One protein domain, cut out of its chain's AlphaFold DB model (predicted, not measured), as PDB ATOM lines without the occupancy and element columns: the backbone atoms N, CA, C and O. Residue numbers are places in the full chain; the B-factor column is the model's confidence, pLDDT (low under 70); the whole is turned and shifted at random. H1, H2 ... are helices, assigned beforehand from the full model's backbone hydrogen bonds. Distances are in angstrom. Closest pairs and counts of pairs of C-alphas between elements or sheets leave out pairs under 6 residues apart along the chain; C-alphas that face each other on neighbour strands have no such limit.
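This is residues 692 to 747 of the 812 residues of an uncharacterized protein of Rummeliibacillus stabekisii (UniProt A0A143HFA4). This is an elongated piece with little regular structure, in which the short helix H1 lies between a wide, winding stretch without named elements, residues 692 to 717, toward one end and the small helix H2 at the other end. Between the helices the chain folds back on itself, with residues 730 to 731 paired antiparallel with 738 to 739. The printed part has 56 residues, with H1 then H2 and no named strand; the class is all helix, but named elements hold only 13 residues. It is only just compact, close to loose, with a radius of gyration of the C-alphas of 12.1 A, and spans 36 by 22 by 17 A.

H1, residues 718 to 726, and H2, residues 743 to 746, are apart. In H1 every O i to N i+4 pair is within hydrogen-bond range; H2 is too short for such a pair, and its one O i to N i+3 pair is within range.

H1 runs 12.2 A from C-alpha 718 at (208.715, 183.569, 128.664). H2 runs 5.8 A and ends at C-alpha 746, at (211.197, 168.311, 111.506).

The two C-alphas farthest apart, of Gly 704 and Gly 745, are 36.3 A apart. The printed part has no cut, and the 16-residue link from H1 to H2 is long. Mean pLDDT of the printed part is 72.7; residues 692 to 695, 732 to 736 and 743 to 747 are under 70.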
ATOM      1  N   SER A 692     214.662 176.667 145.476       60.12
ATOM      2  CA  SER A 692     215.977 176.536 144.828       60.12
ATOM      3  C   SER A 692     215.873 175.429 143.774       60.12
ATOM      4  O   SER A 692     215.378 174.343 144.078       60.12
ATOM      5  N   HIS A 693     216.293 175.705 142.532       66.81
ATOM      6  CA  HIS A 693     216.010 174.853 141.362       66.81
ATOM      7  C   HIS A 693     217.272 174.494 140.571       66.81
ATOM      8  O   HIS A 693     217.412 174.863 139.410       66.81
ATOM      9  N   ALA A 694     218.176 173.722 141.183       64.12
ATOM     10  CA  ALA A 694     219.484 173.351 140.609       64.12
ATOM     11  C   ALA A 694     219.441 172.552 139.284       64.12
ATOM     12  O   ALA A 694     220.475 172.348 138.653       64.12
ATOM     13  N   ASN A 695     218.258 172.092 138.866       67.00
ATOM     14  CA  ASN A 695     218.023 171.390 137.601       67.00
ATOM     15  C   ASN A 695     217.252 172.263 136.583       67.00
ATOM     16  O   ASN A 695     216.748 171.749 135.584       67.00
ATOM     17  N   GLY A 696     217.114 173.566 136.851       70.50
ATOM     18  CA  GLY A 696     216.204 174.462 136.142       70.50
ATOM     19  C   GLY A 696     214.730 174.226 136.493       70.50
ATOM     20  O   GLY A 696     214.362 173.231 137.113       70.50
ATOM     21  N   LEU A 697     213.876 175.161 136.071       74.12
ATOM     22  CA  LEU A 697     212.427 175.120 136.279       74.12
ATOM     23  C   LEU A 697     211.721 175.132 134.917       74.12
ATOM     24  O   LEU A 697     211.968 176.019 134.101       74.12
ATOM     25  N   GLY A 698     210.852 174.150 134.654       71.50
ATOM     26  CA  GLY A 698     210.270 173.948 133.319       71.50
ATOM     27  C   GLY A 698     209.323 175.066 132.862       71.50
ATOM     28  O   GLY A 698     209.205 175.312 131.660       71.50
ATOM     29  N   ARG A 699     208.672 175.765 133.803       76.31
ATOM     30  CA  ARG A 699     207.930 177.022 133.597       76.31
ATOM     31  C   ARG A 699     207.797 177.764 134.933       76.31
ATOM     32  O   ARG A 699     207.517 177.132 135.947       76.31
ATOM     33  N   VAL A 700     207.937 179.091 134.942       82.75
ATOM     34  CA  VAL A 700     207.623 179.895 136.141       82.75
ATOM     35  C   VAL A 700     206.108 179.799 136.423       82.75
ATOM     36  O   VAL A 700     205.331 179.982 135.479       82.75
ATOM     37  N   PRO A 701     205.647 179.484 137.654       73.75
ATOM     38  CA  PRO A 701     204.231 179.169 137.880       73.75
ATOM     39  C   PRO A 701     203.326 180.406 137.933       73.75
ATOM     40  O   PRO A 701     202.178 180.338 137.501       73.75
ATOM     41  N   TYR A 702     203.840 181.519 138.464       76.94
ATOM     42  CA  TYR A 702     203.136 182.790 138.641       76.94
ATOM     43  C   TYR A 702     204.124 183.965 138.671       76.94
ATOM     44  O   TYR A 702     205.307 183.791 138.977       76.94
ATOM     45  N   ASP A 703     203.637 185.170 138.377       74.19
ATOM     46  CA  ASP A 703     204.447 186.388 138.427       74.19
ATOM     47  C   ASP A 703     204.858 186.737 139.865       74.19
ATOM     48  O   ASP A 703     204.067 186.651 140.802       74.19
ATOM     49  N   GLY A 704     206.117 187.149 140.041       73.38
ATOM     50  CA  GLY A 704     206.693 187.477 141.351       73.38
ATOM     51  C   GLY A 704     207.389 186.321 142.079       73.38
ATOM     52  O   GLY A 704     207.888 186.546 143.178       73.38
ATOM     53  N   TYR A 705     207.472 185.129 141.475       80.00
ATOM     54  CA  TYR A 705     208.187 183.964 142.016       80.00
ATOM     55  C   TYR A 705     209.677 184.244 142.310       80.00
ATOM     56  O   TYR A 705     210.434 184.623 141.410       80.00
ATOM     57  N   ILE A 706     210.124 184.019 143.550       74.62
ATOM     58  CA  ILE A 706     211.492 184.294 144.017       74.62
ATOM     59  C   ILE A 706     212.312 182.996 144.048       74.62
ATOM     60  O   ILE A 706     212.315 182.276 145.045       74.62
ATOM     61  N   SER A 707     213.059 182.708 142.981       73.56
ATOM     62  CA  SER A 707     214.004 181.576 142.956       73.56
ATOM     63  C   SER A 707     215.378 181.939 143.533       73.56
ATOM     64  O   SER A 707     215.922 183.011 143.262       73.56
ATOM     65  N   GLU A 708     215.975 181.023 144.297       75.88
ATOM     66  CA  GLU A 708     217.416 181.028 144.556       75.88
ATOM     67  C   GLU A 708     218.137 180.437 143.335       75.88
ATOM     68  O   GLU A 708     218.063 179.235 143.077       75.88
ATOM     69  N   LEU A 709     218.789 181.320 142.572       74.25
ATOM     70  CA  LEU A 709     219.600 180.981 141.401       74.25
ATOM     71  C   LEU A 709     220.999 180.535 141.830       74.25
ATOM     72  O   LEU A 709     221.642 181.190 142.660       74.25
ATOM     73  N   HIS A 710     221.517 179.481 141.211       77.75
ATOM     74  CA  HIS A 710     222.896 179.054 141.406       77.75
ATOM     75  C   HIS A 710     223.858 179.808 140.490       77.75
ATOM     76  O   HIS A 710     223.503 180.424 139.483       77.75
ATOM     77  N   LYS A 711     225.138 179.758 140.861       76.75
ATOM     78  CA  LYS A 711     226.212 180.316 140.046       76.75
ATOM     79  C   LYS A 711     226.268 179.579 138.699       76.75
ATOM     80  O   LYS A 711     226.276 178.355 138.676       76.75
ATOM     81  N   ASP A 712     226.399 180.349 137.620       74.75
ATOM     82  CA  ASP A 712     226.510 179.889 136.226       74.75
ATOM     83  C   ASP A 712     225.204 179.341 135.595       74.75
ATOM     84  O   ASP A 712     225.237 178.830 134.476       74.75
ATOM     85  N   GLU A 713     224.044 179.514 136.246       74.62
ATOM     86  CA  GLU A 713     222.718 179.325 135.631       74.62
ATOM     87  C   GLU A 713     222.301 180.531 134.760       74.62
ATOM     88  O   GLU A 713     222.693 181.672 135.016       74.62
ATOM     89  N   ALA A 714     221.455 180.291 133.749       76.12
ATOM     90  CA  ALA A 714     220.879 181.323 132.882       76.12
ATOM     91  C   ALA A 714     219.343 181.230 132.855       76.12
ATOM     92  O   ALA A 714     218.781 180.146 132.706       76.12
ATOM     93  N   VAL A 715     218.662 182.373 132.972       81.12
ATOM     94  CA  VAL A 715     217.192 182.459 133.019       81.12
ATOM     95  C   VAL A 715     216.642 182.847 131.645       81.12
ATOM     96  O   VAL A 715     217.022 183.878 131.093       81.12
ATOM     97  N   LEU A 716     215.727 182.039 131.104       80.38
ATOM     98  CA  LEU A 716     215.010 182.345 129.861       80.38
ATOM     99  C   LEU A 716     213.816 183.268 130.125       80.38
ATOM    100  O   LEU A 716     213.079 183.083 131.096       80.38
ATOM    101  N   THR A 717     213.559 184.214 129.219       83.00
ATOM    102  CA  THR A 717     212.270 184.927 129.192       83.00
ATOM    103  C   THR A 717     211.140 183.995 128.745       83.00
ATOM    104  O   THR A 717     211.380 183.006 128.045       83.00
ATOM    105  N   ALA A 718     209.891 184.330 129.094       74.56
ATOM    106  CA  ALA A 718     208.715 183.569 128.664       74.56
ATOM    107  C   ALA A 718     208.683 183.377 127.135       74.56
ATOM    108  O   ALA A 718     208.633 182.247 126.666       74.56
ATOM    109  N   GLN A 719     208.863 184.457 126.364       79.44
ATOM    110  CA  GLN A 719     208.853 184.419 124.896       79.44
ATOM    111  C   GLN A 719     209.948 183.516 124.299       79.44
ATOM    112  O   GLN A 719     209.672 182.763 123.367       79.44
ATOM    113  N   GLN A 720     211.177 183.550 124.828       80.56
ATOM    114  CA  GLN A 720     212.248 182.635 124.398       80.56
ATOM    115  C   GLN A 720     211.898 181.179 124.729       80.56
ATOM    116  O   GLN A 720     212.087 180.289 123.903       80.56
ATOM    117  N   SER A 721     211.359 180.944 125.925       80.31
ATOM    118  CA  SER A 721     210.932 179.626 126.386       80.31
ATOM    119  C   SER A 721     209.801 179.061 125.510       80.31
ATOM    120  O   SER A 721     209.887 177.922 125.062       80.31
ATOM    121  N   ASP A 722     208.791 179.868 125.177       80.44
ATOM    122  CA  ASP A 722     207.673 179.474 124.311       80.44
ATOM    123  C   ASP A 722     208.092 179.304 122.844       80.44
ATOM    124  O   ASP A 722     207.640 178.372 122.180       80.44
ATOM    125  N   THR A 723     209.031 180.121 122.353       80.19
ATOM    126  CA  THR A 723     209.617 179.937 121.015       80.19
ATOM    127  C   THR A 723     210.331 178.588 120.933       80.19
ATOM    128  O   THR A 723     210.049 177.806 120.030       80.19
ATOM    129  N   LEU A 724     211.178 178.254 121.915       80.38
ATOM    130  CA  LEU A 724     211.864 176.959 121.961       80.38
ATOM    131  C   LEU A 724     210.895 175.770 122.108       80.38
ATOM    132  O   LEU A 724     211.170 174.714 121.540       80.38
ATOM    133  N   ARG A 725     209.754 175.927 122.802       82.38
ATOM    134  CA  ARG A 725     208.670 174.920 122.811       82.38
ATOM    135  C   ARG A 725     208.036 174.757 121.426       82.38
ATOM    136  O   ARG A 725     207.846 173.633 120.978       82.38
ATOM    137  N   SER A 726     207.747 175.861 120.731       78.94
ATOM    138  CA  SER A 726     207.072 175.849 119.419       78.94
ATOM    139  C   SER A 726     207.879 175.182 118.297       78.94
ATOM    140  O   SER A 726     207.290 174.606 117.388       78.94
ATOM    141  N   VAL A 727     209.215 175.195 118.388       75.19
ATOM    142  CA  VAL A 727     210.122 174.463 117.479       75.19
ATOM    143  C   VAL A 727     210.478 173.055 117.993       75.19
ATOM    144  O   VAL A 727     211.391 172.414 117.478       75.19
ATOM    145  N   GLY A 728     209.814 172.584 119.055       75.25
ATOM    146  CA  GLY A 728     210.035 171.281 119.691       75.25
ATOM    147  C   GLY A 728     211.362 171.122 120.445       75.25
ATOM    148  O   GLY A 728     211.611 170.053 120.998       75.25
ATOM    149  N   MET A 729     212.215 172.153 120.492       82.31
ATOM    150  CA  MET A 729     213.549 172.087 121.103       82.31
ATOM    151  C   MET A 729     213.528 172.109 122.632       82.31
ATOM    152  O   MET A 729     214.387 171.484 123.242       82.31
ATOM    153  N   LEU A 730     212.593 172.833 123.258       81.81
ATOM    154  CA  LEU A 730     212.398 172.842 124.712       81.81
ATOM    155  C   LEU A 730     211.163 172.014 125.059       81.81
ATOM    156  O   LEU A 730     210.046 172.363 124.684       81.81
ATOM    157  N   GLN A 731     211.375 170.934 125.799       73.12
ATOM    158  CA  GLN A 731     210.359 169.957 126.182       73.12
ATOM    159  C   GLN A 731     210.274 169.860 127.719       73.12
ATOM    160  O   GLN A 731     211.124 170.390 128.441       73.12
ATOM    161  N   GLY A 732     209.225 169.208 128.233       62.78
ATOM    162  CA  GLY A 732     209.044 168.941 129.666       62.78
ATOM    163  C   GLY A 732     207.692 169.387 130.235       62.78
ATOM    164  O   GLY A 732     207.087 170.357 129.783       62.78
ATOM    165  N   ASP A 733     207.238 168.691 131.278       55.59
ATOM    166  CA  ASP A 733     205.924 168.835 131.935       55.59
ATOM    167  C   ASP A 733     205.824 170.022 132.921       55.59
ATOM    168  O   ASP A 733     204.952 170.069 133.793       55.59
ATOM    169  N   GLY A 734     206.770 170.960 132.839       56.69
ATOM    170  CA  GLY A 734     206.924 172.075 133.770       56.69
ATOM    171  C   GLY A 734     207.788 171.789 135.005       56.69
ATOM    172  O   GLY A 734     208.249 172.753 135.612       56.69
ATOM    173  N   ALA A 735     208.077 170.528 135.365       57.19
ATOM    174  CA  ALA A 735     208.950 170.226 136.507       57.19
ATOM    175  C   ALA A 735     210.432 170.457 136.176       57.19
ATOM    176  O   ALA A 735     211.088 171.250 136.845       57.19
ATOM    177  N   TYR A 736     210.932 169.828 135.109       65.88
ATOM    178  CA  TYR A 736     212.311 169.983 134.636       65.88
ATOM    179  C   TYR A 736     212.328 170.253 133.124       65.88
ATOM    180  O   TYR A 736     211.647 169.537 132.385       65.88
ATOM    181  N   PRO A 737     213.078 171.261 132.642       77.00
ATOM    182  CA  PRO A 737     213.227 171.515 131.214       77.00
ATOM    183  C   PRO A 737     214.191 170.502 130.579       77.00
ATOM    184  O   PRO A 737     215.336 170.369 131.010       77.00
ATOM    185  N   THR A 738     213.760 169.824 129.518       77.25
ATOM    186  CA  THR A 738     214.629 169.005 128.659       77.25
ATOM    187  C   THR A 738     214.849 169.693 127.314       77.25
ATOM    188  O   THR A 738     214.008 170.459 126.848       77.25
ATOM    189  N   LEU A 739     216.002 169.442 126.686       79.56
ATOM    190  CA  LEU A 739     216.350 170.018 125.388       79.56
ATOM    191  C   LEU A 739     216.558 168.920 124.342       79.56
ATOM    192  O   LEU A 739     217.464 168.098 124.487       79.56
ATOM    193  N   ASP A 740     215.764 168.941 123.273       79.94
ATOM    194  CA  ASP A 740     215.944 168.075 122.107       79.94
ATOM    195  C   ASP A 740     216.624 168.847 120.969       79.94
ATOM    196  O   ASP A 740     216.070 169.772 120.378       79.94
ATOM    197  N   MET A 741     217.856 168.446 120.655       72.81
ATOM    198  CA  MET A 741     218.644 169.029 119.563       72.81
ATOM    199  C   MET A 741     218.141 168.621 118.176       72.81
ATOM    200  O   MET A 741     218.496 169.257 117.187       72.81
ATOM    201  N   ASN A 742     217.354 167.548 118.088       71.81
ATOM    202  CA  ASN A 742     216.993 166.900 116.830       71.81
ATOM    203  C   ASN A 742     215.635 167.378 116.299       71.81
ATOM    204  O   ASN A 742     215.384 167.254 115.102       71.81
ATOM    205  N   ALA A 743     214.794 167.971 117.156       65.44
ATOM    206  CA  ALA A 743     213.471 168.496 116.806       65.44
ATOM    207  C   ALA A 743     213.494 169.465 115.606       65.44
ATOM    208  O   ALA A 743     212.599 169.432 114.763       65.44
ATOM    209  N   VAL A 744     214.573 170.247 115.468       56.69
ATOM    210  CA  VAL A 744     214.799 171.185 114.350       56.69
ATOM    211  C   VAL A 744     214.775 170.487 112.981       56.69
ATOM    212  O   VAL A 744     214.401 171.104 111.990       56.69
ATOM    213  N   GLY A 745     215.109 169.193 112.912       57.47
ATOM    214  CA  GLY A 745     215.061 168.407 111.674       57.47
ATOM    215  C   GLY A 745     213.654 168.195 111.100       57.47
ATOM    216  O   GLY A 745     213.539 167.873 109.923       57.47
ATOM    217  N   ASN A 746     212.606 168.408 111.906       50.56
ATOM    218  CA  ASN A 746     211.197 168.311 111.506       50.56
ATOM    219  C   ASN A 746     210.462 169.666 111.565       50.56
ATOM    220  O   ASN A 746     209.240 169.698 111.425       50.56
ATOM    221  N   TYR A 747     211.166 170.782 111.791       42.81
ATOM    222  CA  TYR A 747     210.535 172.102 111.809       42.81
ATOM    223  C   TYR A 747     210.327 172.625 110.382       42.81
ATOM    224  O   TYR A 747     211.166 173.345 109.838       42.81
TER     225      TYR A 747